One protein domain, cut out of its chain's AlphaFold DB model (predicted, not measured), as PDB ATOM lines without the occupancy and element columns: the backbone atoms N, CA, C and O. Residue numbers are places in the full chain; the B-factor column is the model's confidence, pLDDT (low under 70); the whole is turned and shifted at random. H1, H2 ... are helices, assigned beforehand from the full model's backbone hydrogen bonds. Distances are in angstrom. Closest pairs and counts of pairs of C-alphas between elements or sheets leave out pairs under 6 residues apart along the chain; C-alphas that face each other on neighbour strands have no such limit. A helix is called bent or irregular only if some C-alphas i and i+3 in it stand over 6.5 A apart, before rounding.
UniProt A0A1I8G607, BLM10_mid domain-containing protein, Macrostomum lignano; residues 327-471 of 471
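This is residues 327 to 471 of the 471 residues of the protein "BLM10_mid domain-containing protein" of Macrostomum lignano (UniProt A0A1I8G607). Five helices form an up-and-down bundle, with H3 in the middle, the helical hairpin of H1 and H2 on one side of it and the helical hairpin of H4 and H5 on the other, where H5 packs on H3. Two short helices, H6 and H7, fold back beyond H4 at one side of the bundle, and the long loop of residues 363 to 380 reaches out past the ends of H1 and H2 that it joins. The printed part has 145 residues with seven named helices, H1 to H7 in order, and no named strand; the class is all helix. It is compact, with a radius of gyration of the C-alphas of 16.7 A and spans of 57 by 40 by 25 A.

Residues 327 to 338 hold no named element. H1, residues 339 to 362, begins with C-alpha 339 at (161.886, 152.314, 102.813) and is the longest helix, 33.7 A from first to last C-alpha. After residues 363 to 380 comes H2, residues 381 to 399, 26.3 A long, with a kink of 29 degrees near residue 393. H3 is residues 405 to 418, 20.2 A long, with C-alpha 405 at (160.271, 152.883, 114.291). H4 is residues 420 to 436, 24.5 A long, and H5 is residues 441 to 452, 16.3 A long. H6, residues 455 to 461, and H7, residues 463 to 470, follow; C-alpha 470 is at (158.764, 160.506, 134.417). H2 and H7 are irregular, but only just: C-alphas 390 and 393 are 6.8 A apart, and C-alphas 464 and 467 are 6.7 A apart.

H3 is the hub, touching four other helices. It touches H2, opposite ways at a shallow tilt of 17 degrees, a hairpin whose closest C-alphas, those of Ile 399 and Thr 405, are 4.5 A apart. With residues 343 to 354 alone, H1 touches H3, the same way at a shallow tilt of 28 degrees; their closest C-alphas, those of Arg 347 and Cys 411, are 6.0 A apart. H1 and H2 are a hairpin too, opposite ways at a shallow tilt of 31 degrees, touching through residues 343 to 350 and 391 to 398 alone, with the closest C-alphas, those of Ala 343 and Leu 398, 6.9 A apart. H5 touches H3 with residues 446 to 451 alone, the same way at a steep tilt of 41 degrees, and their closest C-alphas, those of Ala 409 and Met 450, are 4.6 A apart. H3 and H4 touch only at the corner, and only just, with 3 pairs of C-alphas within 8 A; the closest, Cys 416 and Phe 423, are 5.7 A apart. H4 and H5 are a hairpin, opposite ways at a shallow tilt of 33 degrees, only just short of steep, with the closest C-alphas, those of Ala 434 and Leu 444, 5.1 A apart. H6 touches H4 at a steep tilt of 59 degrees, the closest C-alphas being those of Gly 421 and Tyr 461, 6.6 A apart. H6 and H7 touch only at the corner, and only just, with 3 pairs of C-alphas within 8 A, the closest being those of Val 459 and Val 466, 6.6 A apart. H4 and H7 are near each other, while H1 is apart from H4, H5, H6 and H7. Every O i to N i+4 pair is within hydrogen-bond range in H1, H5 and H6; the figures are 13 of 15 in H2, 7 of 10 in H3, 10 of 13 in H4 and 2 of 4 in H7.

The C-alphas farthest apart, those of Trp 370 and Ser 439, are 58.0 A apart. The printed part has no cut and ends at His 471, the chain's last residue. The link from H1 to H2, 18 residues, is long, and the other links between helices are tight. The mean pLDDT of the printed part is 87.0, and residues 363 to 374, within that long link, are under 70.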
ATOM      1  N   GLU A 327     165.275 162.124 100.112       91.50
ATOM      2  CA  GLU A 327     164.367 162.762 101.071       91.50
ATOM      3  C   GLU A 327     162.870 162.554 100.762       91.50
ATOM      4  O   GLU A 327     162.148 162.123 101.665       91.50
ATOM      5  N   PRO A 328     162.379 162.693  99.508       90.44
ATOM      6  CA  PRO A 328     160.961 162.478  99.204       90.44
ATOM      7  C   PRO A 328     160.465 161.067  99.546       90.44
ATOM      8  O   PRO A 328     159.280 160.861  99.797       90.44
ATOM      9  N   TYR A 329     161.359 160.078  99.579       89.50
ATOM     10  CA  TYR A 329     161.025 158.686  99.870       89.50
ATOM     11  C   TYR A 329     160.943 158.380 101.370       89.50
ATOM     12  O   TYR A 329     160.545 157.268 101.717       89.50
ATOM     13  N   MET A 330     161.324 159.321 102.243       89.69
ATOM     14  CA  MET A 330     161.359 159.150 103.704       89.69
ATOM     15  C   MET A 330     160.087 159.609 104.411       89.69
ATOM     16  O   MET A 330     159.871 159.231 105.561       89.69
ATOM     17  N   HIS A 331     159.265 160.429 103.750       87.81
ATOM     18  CA  HIS A 331     158.076 161.006 104.366       87.81
ATOM     19  C   HIS A 331     157.128 159.900 104.879       87.81
ATOM     20  O   HIS A 331     156.864 158.954 104.133       87.81
ATOM     21  N   PRO A 332     156.553 160.006 106.094       84.25
ATOM     22  CA  PRO A 332     155.704 158.956 106.675       84.25
ATOM     23  C   PRO A 332     154.515 158.533 105.802       84.25
ATOM     24  O   PRO A 332     154.110 157.367 105.815       84.25
ATOM     25  N   SER A 333     153.974 159.456 104.999       85.25
ATOM     26  CA  SER A 333     152.893 159.169 104.041       85.25
ATOM     27  C   SER A 333     153.347 158.360 102.819       85.25
ATOM     28  O   SER A 333     152.517 157.740 102.159       85.25
ATOM     29  N   ASN A 334     154.648 158.317 102.530       84.88
ATOM     30  CA  ASN A 334     155.222 157.605 101.392       84.88
ATOM     31  C   ASN A 334     155.711 156.227 101.843       84.88
ATOM     32  O   ASN A 334     156.867 156.027 102.210       84.88
ATOM     33  N   SER A 335     154.809 155.249 101.813       79.31
ATOM     34  CA  SER A 335     155.119 153.864 102.172       79.31
ATOM     35  C   SER A 335     155.405 153.007 100.942       79.31
ATOM     36  O   SER A 335     154.623 152.977  99.994       79.31
ATOM     37  N   GLY A 336     156.498 152.249 100.979       81.62
ATOM     38  CA  GLY A 336     156.832 151.313  99.913       81.62
ATOM     39  C   GLY A 336     158.053 150.459 100.221       81.62
ATOM     40  O   GLY A 336     158.697 150.602 101.260       81.62
ATOM     41  N   ARG A 337     158.388 149.555  99.292       78.62
ATOM     42  CA  ARG A 337     159.524 148.624  99.446       78.62
ATOM     43  C   ARG A 337     160.872 149.344  99.578       78.62
ATOM     44  O   ARG A 337     161.772 148.807 100.215       78.62
ATOM     45  N   TRP A 338     160.995 150.551  99.023       83.81
ATOM     46  CA  TRP A 338     162.208 151.372  99.088       83.81
ATOM     47  C   TRP A 338     162.590 151.791 100.511       83.81
ATOM     48  O   TRP A 338     163.774 151.989 100.774       83.81
ATOM     49  N   LEU A 339     161.624 151.891 101.436       85.69
ATOM     50  CA  LEU A 339     161.886 152.314 102.813       85.69
ATOM     51  C   LEU A 339     162.908 151.410 103.512       85.69
ATOM     52  O   LEU A 339     163.702 151.911 104.302       85.69
ATOM     53  N   LEU A 340     162.959 150.114 103.166       83.44
ATOM     54  CA  LEU A 340     163.986 149.186 103.657       83.44
ATOM     55  C   LEU A 340     165.394 149.712 103.350       83.44
ATOM     56  O   LEU A 340     166.242 149.810 104.237       83.44
ATOM     57  N   SER A 341     165.632 150.057 102.087       85.94
ATOM     58  CA  SER A 341     166.936 150.476 101.580       85.94
ATOM     59  C   SER A 341     167.295 151.887 102.036       85.94
ATOM     60  O   SER A 341     168.448 152.139 102.379       85.94
ATOM     61  N   VAL A 342     166.311 152.789 102.103       90.81
ATOM     62  CA  VAL A 342     166.510 154.169 102.566       90.81
ATOM     63  C   VAL A 342     166.809 154.202 104.068       90.81
ATOM     64  O   VAL A 342     167.809 154.791 104.478       90.81
ATOM     65  N   ALA A 343     166.030 153.498 104.894       90.44
ATOM     66  CA  ALA A 343     166.313 153.379 106.325       90.44
ATOM     67  C   ALA A 343     167.642 152.653 106.587       90.44
ATOM     68  O   ALA A 343     168.396 153.032 107.489       90.44
ATOM     69  N   SER A 344     167.971 151.641 105.773       90.75
ATOM     70  CA  SER A 344     169.288 150.997 105.802       90.75
ATOM     71  C   SER A 344     170.408 152.002 105.529       90.75
ATOM     72  O   SER A 344     171.334 152.081 106.333       90.75
ATOM     73  N   LEU A 345     170.309 152.820 104.475       94.06
ATOM     74  CA  LEU A 345     171.309 153.841 104.149       94.06
ATOM     75  C   LEU A 345     171.565 154.775 105.338       94.06
ATOM     76  O   LEU A 345     172.712 154.890 105.773       94.06
ATOM     77  N   ILE A 346     170.514 155.383 105.905       95.31
ATOM     78  CA  ILE A 346     170.643 156.321 107.035       95.31
ATOM     79  C   ILE A 346     171.314 155.644 108.232       95.31
ATOM     80  O   ILE A 346     172.314 156.137 108.759       95.31
ATOM     81  N   ARG A 347     170.836 154.458 108.617       93.94
ATOM     82  CA  ARG A 347     171.409 153.694 109.730       93.94
ATOM     83  C   ARG A 347     172.875 153.334 109.497       93.94
ATOM     84  O   ARG A 347     173.680 153.428 110.425       93.94
ATOM     85  N   LYS A 348     173.242 152.887 108.291       94.75
ATOM     86  CA  LYS A 348     174.619 152.482 107.966       94.75
ATOM     87  C   LYS A 348     175.560 153.682 107.922       94.75
ATOM     88  O   LYS A 348     176.659 153.560 108.458       94.75
ATOM     89  N   LEU A 349     175.135 154.820 107.364       96.56
ATOM     90  CA  LEU A 349     175.907 156.067 107.387       96.56
ATOM     91  C   LEU A 349     176.193 156.501 108.827       96.56
ATOM     92  O   LEU A 349     177.351 156.705 109.174       96.56
ATOM     93  N   LEU A 350     175.169 156.538 109.684       96.06
ATOM     94  CA  LEU A 350     175.325 156.883 111.102       96.06
ATOM     95  C   LEU A 350     176.252 155.918 111.838       96.06
ATOM     96  O   LEU A 350     177.158 156.349 112.545       96.06
ATOM     97  N   THR A 351     176.061 154.612 111.639       94.19
ATOM     98  CA  THR A 351     176.892 153.585 112.285       94.19
ATOM     99  C   THR A 351     178.357 153.751 111.885       94.19
ATOM    100  O   THR A 351     179.240 153.731 112.737       94.19
ATOM    101  N   LYS A 352     178.626 153.933 110.587       93.81
ATOM    102  CA  LYS A 352     179.988 154.081 110.063       93.81
ATOM    103  C   LYS A 352     180.630 155.399 110.483       93.81
ATOM    104  O   LYS A 352     181.799 155.386 110.859       93.81
ATOM    105  N   LEU A 353     179.870 156.492 110.501       94.88
ATOM    106  CA  LEU A 353     180.333 157.798 110.971       94.88
ATOM    107  C   LEU A 353     180.720 157.761 112.454       94.88
ATOM    108  O   LEU A 353     181.826 158.158 112.803       94.88
ATOM    109  N   VAL A 354     179.847 157.239 113.321       93.44
ATOM    110  CA  VAL A 354     180.119 157.137 114.764       93.44
ATOM    111  C   VAL A 354     181.283 156.194 115.050       93.44
ATOM    112  O   VAL A 354     182.120 156.513 115.894       93.44
ATOM    113  N   HIS A 355     181.380 155.062 114.343       88.38
ATOM    114  CA  HIS A 355     182.528 154.163 114.477       88.38
ATOM    115  C   HIS A 355     183.833 154.870 114.103       88.38
ATOM    116  O   HIS A 355     184.767 154.849 114.900       88.38
ATOM    117  N   ARG A 356     183.884 155.555 112.952       88.94
ATOM    118  CA  ARG A 356     185.075 156.302 112.525       88.94
ATOM    119  C   ARG A 356     185.447 157.402 113.522       88.94
ATOM    120  O   ARG A 356     186.594 157.468 113.939       88.94
ATOM    121  N   LEU A 357     184.484 158.206 113.978       89.50
ATOM    122  CA  LEU A 357     184.731 159.264 114.968       89.50
ATOM    123  C   LEU A 357     185.207 158.707 116.317       89.50
ATOM    124  O   LEU A 357     186.078 159.294 116.955       89.50
ATOM    125  N   THR A 358     184.641 157.585 116.765       87.56
ATOM    126  CA  THR A 358     185.071 156.916 118.001       87.56
ATOM    127  C   THR A 358     186.501 156.396 117.870       87.56
ATOM    128  O   THR A 358     187.302 156.590 118.787       87.56
ATOM    129  N   ASP A 359     186.821 155.790 116.726       81.00
ATOM    130  CA  ASP A 359     188.157 155.293 116.406       81.00
ATOM    131  C   ASP A 359     189.187 156.435 116.374       81.00
ATOM    132  O   ASP A 359     190.215 156.338 117.043       81.00
ATOM    133  N   GLU A 360     188.892 157.532 115.671       83.94
ATOM    134  CA  GLU A 360     189.771 158.705 115.530       83.94
ATOM    135  C   GLU A 360     190.006 159.437 116.860       83.94
ATOM    136  O   GLU A 360     191.141 159.785 117.187       83.94
ATOM    137  N   ARG A 361     188.949 159.656 117.654       84.81
ATOM    138  CA  ARG A 361     189.013 160.498 118.865       84.81
ATOM    139  C   ARG A 361     189.505 159.765 120.097       84.81
ATOM    140  O   ARG A 361     190.188 160.355 120.928       84.81
ATOM    141  N   HIS A 362     189.114 158.506 120.246       78.44
ATOM    142  CA  HIS A 362     189.374 157.770 121.475       78.44
ATOM    143  C   HIS A 362     190.376 156.629 121.274       78.44
ATOM    144  O   HIS A 362     190.752 155.988 122.253       78.44
ATOM    145  N   GLY A 363     190.788 156.315 120.038       68.12
ATOM    146  CA  GLY A 363     191.727 155.219 119.768       68.12
ATOM    147  C   GLY A 363     191.210 153.846 120.222       68.12
ATOM    148  O   GLY A 363     191.994 152.916 120.429       68.12
ATOM    149  N   HIS A 364     189.890 153.710 120.410       55.09
ATOM    150  CA  HIS A 364     189.253 152.500 120.945       55.09
ATOM    151  C   HIS A 364     189.225 151.348 119.936       55.09
ATOM    152  O   HIS A 364     188.842 150.228 120.280       55.09
ATOM    153  N   SER A 365     189.670 151.584 118.700       51.97
ATOM    154  CA  SER A 365     189.717 150.539 117.698       51.97
ATOM    155  C   SER A 365     190.788 149.502 118.011       51.97
ATOM    156  O   SER A 365     191.963 149.795 118.236       51.97
ATOM    157  N   HIS A 366     190.391 148.240 117.933       51.00
ATOM    158  CA  HIS A 366     191.262 147.066 117.870       51.00
ATOM    159  C   HIS A 366     192.028 146.964 116.535       51.00
ATOM    160  O   HIS A 366     192.365 145.862 116.100       51.00
ATOM    161  N   LYS A 367     192.240 148.089 115.851       55.84
ATOM    162  CA  LYS A 367     192.824 148.169 114.518       55.84
ATOM    163  C   LYS A 367     194.308 148.460 114.677       55.84
ATOM    164  O   LYS A 367     194.667 149.498 115.214       55.84
ATOM    165  N   VAL A 368     195.114 147.468 114.304       53.62
ATOM    166  CA  VAL A 368     196.509 147.581 113.868       53.62
ATOM    167  C   VAL A 368     197.396 148.458 114.774       53.62
ATOM    168  O   VAL A 368     197.421 149.678 114.674       53.62
ATOM    169  N   TRP A 369     198.177 147.828 115.657       53.59
ATOM    170  CA  TRP A 369     198.977 148.508 116.694       53.59
ATOM    171  C   TRP A 369     200.040 149.502 116.190       53.59
ATOM    172  O   TRP A 369     200.545 150.272 117.001       53.59
ATOM    173  N   TRP A 370     200.395 149.497 114.900       54.19
ATOM    174  CA  TRP A 370     201.553 150.240 114.384       54.19
ATOM    175  C   TRP A 370     201.241 151.544 113.648       54.19
ATOM    176  O   TRP A 370     202.172 152.289 113.346       54.19
ATOM    177  N   ARG A 371     199.973 151.864 113.347       57.41
ATOM    178  CA  ARG A 371     199.629 153.143 112.704       57.41
ATOM    179  C   ARG A 371     198.225 153.591 113.086       57.41
ATOM    180  O   ARG A 371     197.233 153.034 112.630       57.41
ATOM    181  N   LEU A 372     198.153 154.648 113.891       60.28
ATOM    182  CA  LEU A 372     196.946 155.462 113.980       60.28
ATOM    183  C   LEU A 372     196.859 156.340 112.722       60.28
ATOM    184  O   LEU A 372     197.902 156.829 112.275       60.28
ATOM    185  N   PRO A 373     195.661 156.565 112.151       63.03
ATOM    186  CA  PRO A 373     195.495 157.567 111.111       63.03
ATOM    187  C   PRO A 373     196.066 158.905 111.602       63.03
ATOM    188  O   PRO A 373     195.782 159.276 112.751       63.03
ATOM    189  N   PRO A 374     196.861 159.615 110.779       69.19
ATOM    190  CA  PRO A 374     197.377 160.930 111.142       69.19
ATOM    191  C   PRO A 374     196.226 161.836 111.596       69.19
ATOM    192  O   PRO A 374     195.114 161.734 111.072       69.19
ATOM    193  N   LYS A 375     196.465 162.710 112.583       71.69
ATOM    194  CA  LYS A 375     195.428 163.645 113.071       71.69
ATOM    195  C   LYS A 375     194.925 164.540 111.938       71.69
ATOM    196  O   LYS A 375     193.760 164.920 111.903       71.69
ATOM    197  N   GLU A 376     195.800 164.790 110.975       74.06
ATOM    198  CA  GLU A 376     195.566 165.501 109.727       74.06
ATOM    199  C   GLU A 376     194.621 164.762 108.770       74.06
ATOM    200  O   GLU A 376     194.286 165.323 107.739       74.06
ATOM    201  N   ALA A 377     194.190 163.531 109.068       75.50
ATOM    202  CA  ALA A 377     193.210 162.763 108.292       75.50
ATOM    203  C   ALA A 377     191.863 162.574 109.023       75.50
ATOM    204  O   ALA A 377     190.961 161.914 108.496       75.50
ATOM    205  N   HIS A 378     191.712 163.129 110.232       86.06
ATOM    206  CA  HIS A 378     190.496 162.982 111.039       86.06
ATOM    207  C   HIS A 378     189.350 163.837 110.499       86.06
ATOM    208  O   HIS A 378     189.564 164.902 109.916       86.06
ATOM    209  N   ILE A 379     188.112 163.393 110.720       90.19
ATOM    210  CA  ILE A 379     186.930 164.192 110.383       90.19
ATOM    211  C   ILE A 379     186.920 165.451 111.257       90.19
ATOM    212  O   ILE A 379     186.876 165.376 112.489       90.19
ATOM    213  N   SER A 380     186.918 166.617 110.608       92.06
ATOM    214  CA  SER A 380     186.875 167.907 111.300       92.06
ATOM    215  C   SER A 380     185.539 168.134 112.019       92.06
ATOM    216  O   SER A 380     184.498 167.571 111.662       92.06
ATOM    217  N   ASP A 381     185.538 168.998 113.036       92.19
ATOM    218  CA  ASP A 381     184.311 169.314 113.768       92.19
ATOM    219  C   ASP A 381     183.251 169.992 112.893       92.19
ATOM    220  O   ASP A 381     182.069 169.685 113.044       92.19
ATOM    221  N   SER A 382     183.649 170.836 111.937       94.25
ATOM    222  CA  SER A 382     182.724 171.448 110.974       94.25
ATOM    223  C   SER A 382     182.040 170.393 110.100       94.25
ATOM    224  O   SER A 382     180.816 170.410 109.963       94.25
ATOM    225  N   GLN A 383     182.794 169.420 109.581       95.44
ATOM    226  CA  GLN A 383     182.255 168.317 108.780       95.44
ATOM    227  C   GLN A 383     181.340 167.405 109.603       95.44
ATOM    228  O   GLN A 383     180.265 167.026 109.131       95.44
ATOM    229  N   ARG A 384     181.711 167.093 110.853       95.75
ATOM    230  CA  ARG A 384     180.842 166.357 111.789       95.75
ATOM    231  C   ARG A 384     179.507 167.078 111.984       95.75
ATOM    232  O   ARG A 384     178.463 166.433 111.914       95.75
ATOM    233  N   LEU A 385     179.533 168.388 112.231       96.31
ATOM    234  CA  LEU A 385     178.323 169.187 112.442       96.31
ATOM    235  C   LEU A 385     177.467 169.283 111.172       96.31
ATOM    236  O   LEU A 385     176.247 169.158 111.250       96.31
ATOM    237  N   ALA A 386     178.089 169.422 110.000       96.50
ATOM    238  CA  ALA A 386     177.382 169.395 108.723       96.50
ATOM    239  C   ALA A 386     176.655 168.055 108.508       96.50
ATOM    240  O   ALA A 386     175.473 168.039 108.162       96.50
ATOM    241  N   LEU A 387     177.325 166.927 108.770       96.81
ATOM    242  CA  LEU A 387     176.727 165.589 108.683       96.81
ATOM    243  C   LEU A 387     175.608 165.384 109.704       96.81
ATOM    244  O   LEU A 387     174.578 164.813 109.353       96.81
ATOM    245  N   PHE A 388     175.780 165.875 110.934       97.12
ATOM    246  CA  PHE A 388     174.725 165.871 111.946       97.12
ATOM    247  C   PHE A 388     173.470 166.590 111.436       97.12
ATOM    248  O   PHE A 388     172.401 165.985 111.406       97.12
ATOM    249  N   ASN A 389     173.608 167.826 110.951       96.19
ATOM    250  CA  ASN A 389     172.477 168.611 110.447       96.19
ATOM    251  C   ASN A 389     171.787 167.932 109.253       96.19
ATOM    252  O   ASN A 389     170.562 167.920 109.177       96.19
ATOM    253  N   MET A 390     172.558 167.324 108.347       96.12
ATOM    254  CA  MET A 390     172.011 166.619 107.181       96.12
ATOM    255  C   MET A 390     171.304 165.301 107.525       96.12
ATOM    256  O   MET A 390     170.438 164.876 106.768       96.12
ATOM    257  N   LEU A 391     171.676 164.635 108.621       95.69
ATOM    258  CA  LEU A 391     171.115 163.337 109.024       95.69
ATOM    259  C   LEU A 391     170.017 163.451 110.090       95.69
ATOM    260  O   LEU A 391     169.271 162.490 110.278       95.69
ATOM    261  N   LEU A 392     169.906 164.603 110.761       94.94
ATOM    262  CA  LEU A 392     168.917 164.853 111.807       94.94
ATOM    263  C   LEU A 392     167.489 164.717 111.266       94.94
ATOM    264  O   LEU A 392     166.745 163.849 111.717       94.94
ATOM    265  N   GLU A 393     167.128 165.519 110.263       93.06
ATOM    266  CA  GLU A 393     165.771 165.522 109.703       93.06
ATOM    267  C   GLU A 393     165.392 164.161 109.077       93.06
ATOM    268  O   GLU A 393     164.344 163.624 109.439       93.06
ATOM    269  N   PRO A 394     166.242 163.500 108.255       93.62
ATOM    270  CA  PRO A 394     165.997 162.129 107.795       93.62
ATOM    271  C   PRO A 394     165.647 161.127 108.897       93.62
ATOM    272  O   PRO A 394     164.793 160.260 108.705       93.62
ATOM    273  N   ALA A 395     166.300 161.213 110.054       92.31
ATOM    274  CA  ALA A 395     166.053 160.283 111.144       92.31
ATOM    275  C   ALA A 395     164.723 160.539 111.859       92.31
ATOM    276  O   ALA A 395     164.028 159.572 112.184       92.31
ATOM    277  N   PHE A 396     164.353 161.809 112.051       92.81
ATOM    278  CA  PHE A 396     163.044 162.192 112.582       92.81
ATOM    279  C   PHE A 396     161.916 161.876 111.588       92.81
ATOM    280  O   PHE A 396     160.891 161.341 111.988       92.81
ATOM    281  N   MET A 397     162.111 162.043 110.278       91.81
ATOM    282  CA  MET A 397     161.118 161.597 109.287       91.81
ATOM    283  C   MET A 397     160.910 160.075 109.324       91.81
ATOM    284  O   MET A 397     159.780 159.586 109.394       91.81
ATOM    285  N   LEU A 398     162.001 159.305 109.317       91.38
ATOM    286  CA  LEU A 398     161.936 157.846 109.216       91.38
ATOM    287  C   LEU A 398     161.470 157.149 110.500       91.38
ATOM    288  O   LEU A 398     160.990 156.017 110.415       91.38
ATOM    289  N   ILE A 399     161.576 157.765 111.685       90.88
ATOM    290  CA  ILE A 399     161.052 157.135 112.912       90.88
ATOM    291  C   ILE A 399     159.522 157.015 112.883       90.88
ATOM    292  O   ILE A 399     158.959 156.054 113.418       90.88
ATOM    293  N   HIS A 400     158.869 157.951 112.194       89.56
ATOM    294  CA  HIS A 400     157.430 157.964 111.963       89.56
ATOM    295  C   HIS A 400     157.013 157.112 110.752       89.56
ATOM    296  O   HIS A 400     155.821 156.883 110.542       89.56
ATOM    297  N   ALA A 401     157.965 156.591 109.968       86.62
ATOM    298  CA  ALA A 401     157.669 155.700 108.854       86.62
ATOM    299  C   ALA A 401     157.185 154.323 109.345       86.62
ATOM    300  O   ALA A 401     157.761 153.694 110.242       86.62
ATOM    301  N   ARG A 402     156.121 153.816 108.712       80.75
ATOM    302  CA  ARG A 402     155.465 152.558 109.095       80.75
ATOM    303  C   ARG A 402     156.437 151.374 109.048       80.75
ATOM    304  O   ARG A 402     157.004 151.073 108.001       80.75
ATOM    305  N   GLY A 403     156.574 150.669 110.172       79.12
ATOM    306  CA  GLY A 403     157.360 149.433 110.280       79.12
ATOM    307  C   GLY A 403     158.857 149.614 110.561       79.12
ATOM    308  O   GLY A 403     159.556 148.612 110.695       79.12
ATOM    309  N   TYR A 404     159.356 150.851 110.699       80.50
ATOM    310  CA  TYR A 404     160.793 151.127 110.898       80.50
ATOM    311  C   TYR A 404     161.136 151.806 112.221       80.50
ATOM    312  O   TYR A 404     162.318 151.954 112.537       80.50
ATOM    313  N   THR A 405     160.132 152.150 113.026       82.69
ATOM    314  CA  THR A 405     160.271 152.883 114.291       82.69
ATOM    315  C   THR A 405     161.337 152.291 115.211       82.69
ATOM    316  O   THR A 405     162.186 153.023 115.702       82.69
ATOM    317  N   ILE A 406     161.382 150.964 115.387       84.94
ATOM    318  CA  ILE A 406     162.375 150.309 116.260       84.94
ATOM    319  C   ILE A 406     163.801 150.474 115.711       84.94
ATOM    320  O   ILE A 406     164.711 150.853 116.449       84.94
ATOM    321  N   SER A 407     164.001 150.214 114.414       81.31
ATOM    322  CA  SER A 407     165.317 150.329 113.764       81.31
ATOM    323  C   SER A 407     165.825 151.773 113.774       81.31
ATOM    324  O   SER A 407     167.018 152.014 113.974       81.31
ATOM    325  N   MET A 408     164.931 152.738 113.565       87.62
ATOM    326  CA  MET A 408     165.273 154.160 113.568       87.62
ATOM    327  C   MET A 408     165.456 154.711 114.981       87.62
ATOM    328  O   MET A 408     166.365 155.508 115.195       87.62
ATOM    329  N   ALA A 409     164.717 154.215 115.975       88.06
ATOM    330  CA  ALA A 409     164.980 154.528 117.376       88.06
ATOM    331  C   ALA A 409     166.405 154.110 117.779       88.06
ATOM    332  O   ALA A 409     167.098 154.862 118.458       88.06
ATOM    333  N   SER A 410     166.913 152.964 117.303       85.81
ATOM    334  CA  SER A 410     168.323 152.593 117.522       85.81
ATOM    335  C   SER A 410     169.324 153.589 116.913       85.81
ATOM    336  O   SER A 410     170.442 153.701 117.413       85.81
ATOM    337  N   CYS A 411     168.937 154.337 115.873       91.50
ATOM    338  CA  CYS A 411     169.768 155.385 115.275       91.50
ATOM    339  C   CYS A 411     169.821 156.665 116.123       91.50
ATOM    340  O   CYS A 411     170.774 157.428 115.988       91.50
ATOM    341  N   ALA A 412     168.857 156.882 117.025       92.94
ATOM    342  CA  ALA A 412     168.808 158.050 117.906       92.94
ATOM    343  C   ALA A 412     170.072 158.191 118.755       92.94
ATOM    344  O   ALA A 412     170.665 159.262 118.814       92.94
ATOM    345  N   ASN A 413     170.540 157.085 119.342       92.12
ATOM    346  CA  ASN A 413     171.780 157.071 120.113       92.12
ATOM    347  C   ASN A 413     172.992 157.447 119.241       92.12
ATOM    348  O   ASN A 413     173.839 158.228 119.660       92.12
ATOM    349  N   LEU A 414     173.042 156.958 117.997       94.75
ATOM    350  CA  LEU A 414     174.129 157.282 117.069       94.75
ATOM    351  C   LEU A 414     174.148 158.777 116.718       94.75
ATOM    352  O   LEU A 414     175.208 159.389 116.754       94.75
ATOM    353  N   ILE A 415     172.992 159.379 116.423       95.25
ATOM    354  CA  ILE A 415     172.895 160.817 116.114       95.25
ATOM    355  C   ILE A 415     173.205 161.661 117.348       95.25
ATOM    356  O   ILE A 415     173.969 162.619 117.258       95.25
ATOM    357  N   CYS A 416     172.658 161.280 118.503       95.31
ATOM    358  CA  CYS A 416     172.909 161.957 119.767       95.31
ATOM    359  C   CYS A 416     174.407 161.983 120.103       95.31
ATOM    360  O   CYS A 416     174.895 162.986 120.606       95.31
ATOM    361  N   GLN A 417     175.166 160.928 119.785       92.81
ATOM    362  CA  GLN A 417     176.624 160.912 119.967       92.81
ATOM    363  C   GLN A 417     177.369 161.905 119.061       92.81
ATOM    364  O   GLN A 417     178.457 162.355 119.422       92.81
ATOM    365  N   LEU A 418     176.811 162.273 117.901       94.38
ATOM    366  CA  LEU A 418     177.419 163.275 117.020       94.38
ATOM    367  C   LEU A 418     177.322 164.675 117.629       94.38
ATOM    368  O   LEU A 418     178.316 165.407 117.612       94.38
ATOM    369  N   ASN A 419     176.147 165.037 118.157       94.94
ATOM    370  CA  ASN A 419     175.901 166.316 118.819       94.94
ATOM    371  C   ASN A 419     174.716 166.226 119.813       94.94
ATOM    372  O   ASN A 419     173.563 166.375 119.396       94.94
ATOM    373  N   PRO A 420     174.972 165.981 121.114       94.19
ATOM    374  CA  PRO A 420     173.913 165.688 122.083       94.19
ATOM    375  C   PRO A 420     172.923 166.835 122.301       94.19
ATOM    376  O   PRO A 420     171.720 166.614 122.226       94.19
ATOM    377  N   GLY A 421     173.410 168.059 122.535       94.06
ATOM    378  CA  GLY A 421     172.564 169.195 122.928       94.06
ATOM    379  C   GLY A 421     171.451 169.505 121.916       94.06
ATOM    380  O   GLY A 421     170.276 169.381 122.258       94.06
ATOM    381  N   PRO A 422     171.781 169.828 120.650       95.00
ATOM    382  CA  PRO A 422     170.776 170.121 119.627       95.00
ATOM    383  C   PRO A 422     169.853 168.940 119.304       95.00
ATOM    384  O   PRO A 422     168.683 169.146 118.987       95.00
ATOM    385  N   PHE A 423     170.351 167.701 119.396       96.31
ATOM    386  CA  PHE A 423     169.511 166.517 119.216       96.31
ATOM    387  C   PHE A 423     168.436 166.424 120.304       96.31
ATOM    388  O   PHE A 423     167.259 166.250 119.989       96.31
ATOM    389  N   LEU A 424     168.837 166.562 121.573       95.44
ATOM    390  CA  LEU A 424     167.922 166.514 122.710       95.44
ATOM    391  C   LEU A 424     166.909 167.655 122.649       95.44
ATOM    392  O   LEU A 424     165.717 167.408 122.798       95.44
ATOM    393  N   GLN A 425     167.349 168.872 122.320       93.69
ATOM    394  CA  GLN A 425     166.445 170.006 122.128       93.69
ATOM    395  C   GLN A 425     165.363 169.700 121.081       93.69
ATOM    396  O   GLN A 425     164.180 169.911 121.341       93.69
ATOM    397  N   ARG A 426     165.741 169.158 119.913       95.06
ATOM    398  CA  ARG A 426     164.771 168.773 118.875       95.06
ATOM    399  C   ARG A 426     163.818 167.680 119.365       95.06
ATOM    400  O   ARG A 426     162.618 167.779 119.121       95.06
ATOM    401  N   LEU A 427     164.336 166.671 120.067       94.94
ATOM    402  CA  LEU A 427     163.528 165.590 120.633       94.94
ATOM    403  C   LEU A 427     162.469 166.127 121.604       94.94
ATOM    404  O   LEU A 427     161.308 165.752 121.484       94.94
ATOM    405  N   PHE A 428     162.840 167.021 122.521       93.31
ATOM    406  CA  PHE A 428     161.911 167.586 123.503       93.31
ATOM    407  C   PHE A 428     160.851 168.483 122.871       93.31
ATOM    408  O   PHE A 428     159.675 168.363 123.212       93.31
ATOM    409  N   VAL A 429     161.233 169.308 121.892       93.75
ATOM    410  CA  VAL A 429     160.286 170.147 121.138       93.75
ATOM    411  C   VAL A 429     159.203 169.308 120.450       93.75
ATOM    412  O   VAL A 429     158.061 169.749 120.355       93.75
ATOM    413  N   GLU A 430     159.525 168.097 119.988       92.88
ATOM    414  CA  GLU A 430     158.538 167.203 119.375       92.88
ATOM    415  C   GLU A 430     157.795 166.307 120.371       92.88
ATOM    416  O   GLU A 430     156.620 165.998 120.152       92.88
ATOM    417  N   LEU A 431     158.462 165.879 121.446       92.62
ATOM    418  CA  LEU A 431     157.915 164.956 122.438       92.62
ATOM    419  C   LEU A 431     156.889 165.634 123.350       92.62
ATOM    420  O   LEU A 431     155.844 165.040 123.602       92.62
ATOM    421  N   GLN A 432     157.140 166.872 123.786       90.62
ATOM    422  CA  GLN A 432     156.243 167.596 124.696       90.62
ATOM    423  C   GLN A 432     154.820 167.755 124.112       90.62
ATOM    424  O   GLN A 432     153.858 167.355 124.768       90.62
ATOM    425  N   PRO A 433     154.629 168.209 122.854       91.38
ATOM    426  CA  PRO A 433     153.301 168.225 122.239       91.38
ATOM    427  C   PRO A 433     152.688 166.829 122.070       91.38
ATOM    428  O   PRO A 433     151.482 166.670 122.223       91.38
ATOM    429  N   ALA A 434     153.501 165.816 121.758       91.75
ATOM    430  CA  ALA A 434     153.018 164.452 121.551       91.75
ATOM    431  C   ALA A 434     152.543 163.777 122.849       91.75
ATOM    432  O   ALA A 434     151.696 162.892 122.781       91.75
ATOM    433  N   LEU A 435     153.069 164.179 124.013       88.75
ATOM    434  CA  LEU A 435     152.592 163.730 125.327       88.75
ATOM    435  C   LEU A 435     151.194 164.273 125.641       88.75
ATOM    436  O   LEU A 435     150.380 163.574 126.239       88.75
ATOM    437  N   MET A 436     150.913 165.502 125.208       88.44
ATOM    438  CA  MET A 436     149.634 166.173 125.455       88.44
ATOM    439  C   MET A 436     148.554 165.801 124.425       88.44
ATOM    440  O   MET A 436     147.363 165.938 124.702       88.44
ATOM    441  N   ASP A 437     148.952 165.342 123.235       89.06
ATOM    442  CA  ASP A 437     148.049 165.003 122.134       89.06
ATOM    443  C   ASP A 437     147.616 163.526 122.162       89.06
ATOM    444  O   ASP A 437     148.364 162.617 121.801       89.06
ATOM    445  N   SER A 438     146.353 163.281 122.514       85.19
ATOM    446  CA  SER A 438     145.759 161.937 122.510       85.19
ATOM    447  C   SER A 438     145.368 161.429 121.115       85.19
ATOM    448  O   SER A 438     145.051 160.247 120.959       85.19
ATOM    449  N   SER A 439     145.401 162.279 120.082       89.62
ATOM    450  CA  SER A 439     144.930 161.930 118.735       89.62
ATOM    451  C   SER A 439     145.961 161.169 117.889       89.62
ATOM    452  O   SER A 439     145.585 160.459 116.950       89.62
ATOM    453  N   GLN A 440     147.257 161.253 118.222       86.88
ATOM    454  CA  GLN A 440     148.357 160.656 117.445       86.88
ATOM    455  C   GLN A 440     149.234 159.693 118.273       86.88
ATOM    456  O   GLN A 440     150.445 159.899 118.396       86.88
ATOM    457  N   PRO A 441     148.691 158.564 118.772       88.56
ATOM    458  CA  PRO A 441     149.431 157.652 119.653       88.56
ATOM    459  C   PRO A 441     150.695 157.065 119.003       88.56
ATOM    460  O   PRO A 441     151.706 156.850 119.662       88.56
ATOM    461  N   HIS A 442     150.683 156.858 117.682       87.56
ATOM    462  CA  HIS A 442     151.846 156.367 116.937       87.56
ATOM    463  C   HIS A 442     153.037 157.341 116.972       87.56
ATOM    464  O   HIS A 442     154.187 156.898 117.007       87.56
ATOM    465  N   ARG A 443     152.775 158.656 116.983       90.38
ATOM    466  CA  ARG A 443     153.800 159.700 117.084       90.38
ATOM    467  C   ARG A 443     154.430 159.688 118.472       90.38
ATOM    468  O   ARG A 443     155.654 159.650 118.570       90.38
ATOM    469  N   LEU A 444     153.602 159.619 119.515       92.38
ATOM    470  CA  LEU A 444     154.061 159.498 120.896       92.38
ATOM    471  C   LEU A 444     154.917 158.239 121.098       92.38
ATOM    472  O   LEU A 444     156.043 158.335 121.582       92.38
ATOM    473  N   CYS A 445     154.442 157.064 120.663       91.25
ATOM    474  CA  CYS A 445     155.211 155.822 120.775       91.25
ATOM    475  C   CYS A 445     156.574 155.913 120.072       91.25
ATOM    476  O   CYS A 445     157.572 155.431 120.605       91.25
ATOM    477  N   ALA A 446     156.634 156.532 118.889       92.06
ATOM    478  CA  ALA A 446     157.881 156.707 118.153       92.06
ATOM    479  C   ALA A 446     158.886 157.587 118.917       92.06
ATOM    480  O   ALA A 446     160.047 157.201 119.064       92.06
ATOM    481  N   LEU A 447     158.439 158.727 119.448       93.75
ATOM    482  CA  LEU A 447     159.299 159.667 120.172       93.75
ATOM    483  C   LEU A 447     159.728 159.129 121.543       93.75
ATOM    484  O   LEU A 447     160.898 159.257 121.899       93.75
ATOM    485  N   LEU A 448     158.847 158.434 122.271       92.69
ATOM    486  CA  LEU A 448     159.212 157.743 123.515       92.69
ATOM    487  C   LEU A 448     160.235 156.631 123.268       92.69
ATOM    488  O   LEU A 448     161.200 156.489 124.022       92.69
ATOM    489  N   LEU A 449     160.082 155.867 122.180       93.12
ATOM    490  CA  LEU A 449     161.095 154.896 121.772       93.12
ATOM    491  C   LEU A 449     162.423 155.590 121.465       93.12
ATOM    492  O   LEU A 449     163.464 155.076 121.870       93.12
ATOM    493  N   MET A 450     162.412 156.752 120.810       93.38
ATOM    494  CA  MET A 450     163.617 157.550 120.580       93.38
ATOM    495  C   MET A 450     164.277 157.969 121.903       93.38
ATOM    496  O   MET A 450     165.458 157.684 122.108       93.38
ATOM    497  N   ALA A 451     163.500 158.553 122.821       93.12
ATOM    498  CA  ALA A 451     163.945 159.004 124.140       93.12
ATOM    499  C   ALA A 451     164.537 157.860 124.976       93.12
ATOM    500  O   ALA A 451     165.620 157.998 125.547       93.12
ATOM    501  N   SER A 452     163.907 156.680 124.951       92.69
ATOM    502  CA  SER A 452     164.391 155.488 125.661       92.69
ATOM    503  C   SER A 452     165.806 155.063 125.241       92.69
ATOM    504  O   SER A 452     166.551 154.484 126.030       92.69
ATOM    505  N   ARG A 453     166.215 155.370 124.000       93.69
ATOM    506  CA  ARG A 453     167.544 155.028 123.464       93.69
ATOM    507  C   ARG A 453     168.615 156.056 123.811       93.69
ATOM    508  O   ARG A 453     169.794 155.755 123.629       93.69
ATOM    509  N   VAL A 454     168.223 157.223 124.315       93.81
ATOM    510  CA  VAL A 454     169.123 158.327 124.678       93.81
ATOM    511  C   VAL A 454     169.017 158.724 126.152       93.81
ATOM    512  O   VAL A 454     169.552 159.756 126.534       93.81
ATOM    513  N   GLY A 455     168.413 157.892 127.007       91.19
ATOM    514  CA  GLY A 455     168.229 158.187 128.436       91.19
ATOM    515  C   GLY A 455     169.512 158.602 129.170       91.19
ATOM    516  O   GLY A 455     169.508 159.578 129.910       91.19
ATOM    517  N   LEU A 456     170.646 157.939 128.899       90.25
ATOM    518  CA  LEU A 456     171.948 158.336 129.463       90.25
ATOM    519  C   LEU A 456     172.381 159.743 129.025       90.25
ATOM    520  O   LEU A 456     172.982 160.474 129.808       90.25
ATOM    521  N   ALA A 457     172.098 160.119 127.776       91.88
ATOM    522  CA  ALA A 457     172.396 161.453 127.275       91.88
ATOM    523  C   ALA A 457     171.444 162.494 127.878       91.88
ATOM    524  O   ALA A 457     171.915 163.561 128.249       91.88
ATOM    525  N   ILE A 458     170.159 162.165 128.053       92.38
ATOM    526  CA  ILE A 458     169.194 163.032 128.746       92.38
ATOM    527  C   ILE A 458     169.694 163.332 130.163       92.38
ATOM    528  O   ILE A 458     169.881 164.489 130.506       92.38
ATOM    529  N   VAL A 459     170.034 162.308 130.951       91.94
ATOM    530  CA  VAL A 459     170.543 162.497 132.323       91.94
ATOM    531  C   VAL A 459     171.823 163.339 132.353       91.94
ATOM    532  O   VAL A 459     172.034 164.122 133.275       91.94
ATOM    533  N   ARG A 460     172.701 163.177 131.357       91.81
ATOM    534  CA  ARG A 460     174.000 163.859 131.321       91.81
ATOM    535  C   ARG A 460     173.927 165.306 130.831       91.81
ATOM    536  O   ARG A 460     174.713 166.122 131.301       91.81
ATOM    537  N   TYR A 461     173.080 165.594 129.846       90.62
ATOM    538  CA  TYR A 461     173.072 166.868 129.120       90.62
ATOM    539  C   TYR A 461     171.802 167.699 129.344       90.62
ATOM    540  O   TYR A 461     171.843 168.893 129.068       90.62
ATOM    541  N   SER A 462     170.718 167.091 129.835       89.19
ATOM    542  CA  SER A 462     169.439 167.750 130.139       89.19
ATOM    543  C   SER A 462     168.765 167.138 131.383       89.19
ATOM    544  O   SER A 462     167.663 166.587 131.285       89.19
ATOM    545  N   PRO A 463     169.429 167.141 132.558       87.25
ATOM    546  CA  PRO A 463     168.892 166.533 133.779       87.25
ATOM    547  C   PRO A 463     167.555 167.146 134.227       87.25
ATOM    548  O   PRO A 463     166.734 166.449 134.823       87.25
ATOM    549  N   GLU A 464     167.319 168.418 133.918       87.94
ATOM    550  CA  GLU A 464     166.084 169.150 134.206       87.94
ATOM    551  C   GLU A 464     164.838 168.544 133.540       87.94
ATOM    552  O   GLU A 464     163.755 168.599 134.116       87.94
ATOM    553  N   GLU A 465     164.992 167.895 132.385       84.25
ATOM    554  CA  GLU A 465     163.890 167.274 131.638       84.25
ATOM    555  C   GLU A 465     163.556 165.855 132.139       84.25
ATOM    556  O   GLU A 465     162.529 165.287 131.773       84.25
ATOM    557  N   VAL A 466     164.389 165.253 132.999       82.25
ATOM    558  CA  VAL A 466     164.192 163.865 133.467       82.25
ATOM    559  C   VAL A 466     162.949 163.734 134.344       82.25
ATOM    560  O   VAL A 466     162.168 162.805 134.167       82.25
ATOM    561  N   VAL A 467     162.774 164.645 135.303       79.75
ATOM    562  CA  VAL A 467     161.652 164.596 136.253       79.75
ATOM    563  C   VAL A 467     160.314 164.851 135.542       79.75
ATOM    564  O   VAL A 467     159.423 164.020 135.705       79.75
ATOM    565  N   PRO A 468     160.165 165.893 134.696       81.81
ATOM    566  CA  PRO A 468     158.945 166.110 133.916       81.81
ATOM    567  C   PRO A 468     158.569 164.962 132.976       81.81
ATOM    568  O   PRO A 468     157.393 164.771 132.716       81.81
ATOM    569  N   LEU A 469     159.540 164.208 132.451       79.50
ATOM    570  CA  LEU A 469     159.266 163.060 131.579       79.50
ATOM    571  C   LEU A 469     158.765 161.813 132.321       79.50
ATOM    572  O   LEU A 469     158.179 160.931 131.694       79.50
ATOM    573  N   LEU A 470     159.113 161.674 133.603       79.31
ATOM    574  CA  LEU A 470     158.764 160.506 134.417       79.31
ATOM    575  C   LEU A 470     157.440 160.679 135.168       79.31
ATOM    576  O   LEU A 470     156.853 159.671 135.569       79.31
ATOM    577  N   HIS A 471     157.018 161.925 135.381       76.00
ATOM    578  CA  HIS A 471     155.702 162.292 135.902       76.00
ATOM    579  C   HIS A 471     154.668 162.342 134.782       76.00
ATOM    580  O   HIS A 471     153.521 161.922 135.059       76.00
TER     581      HIS A 471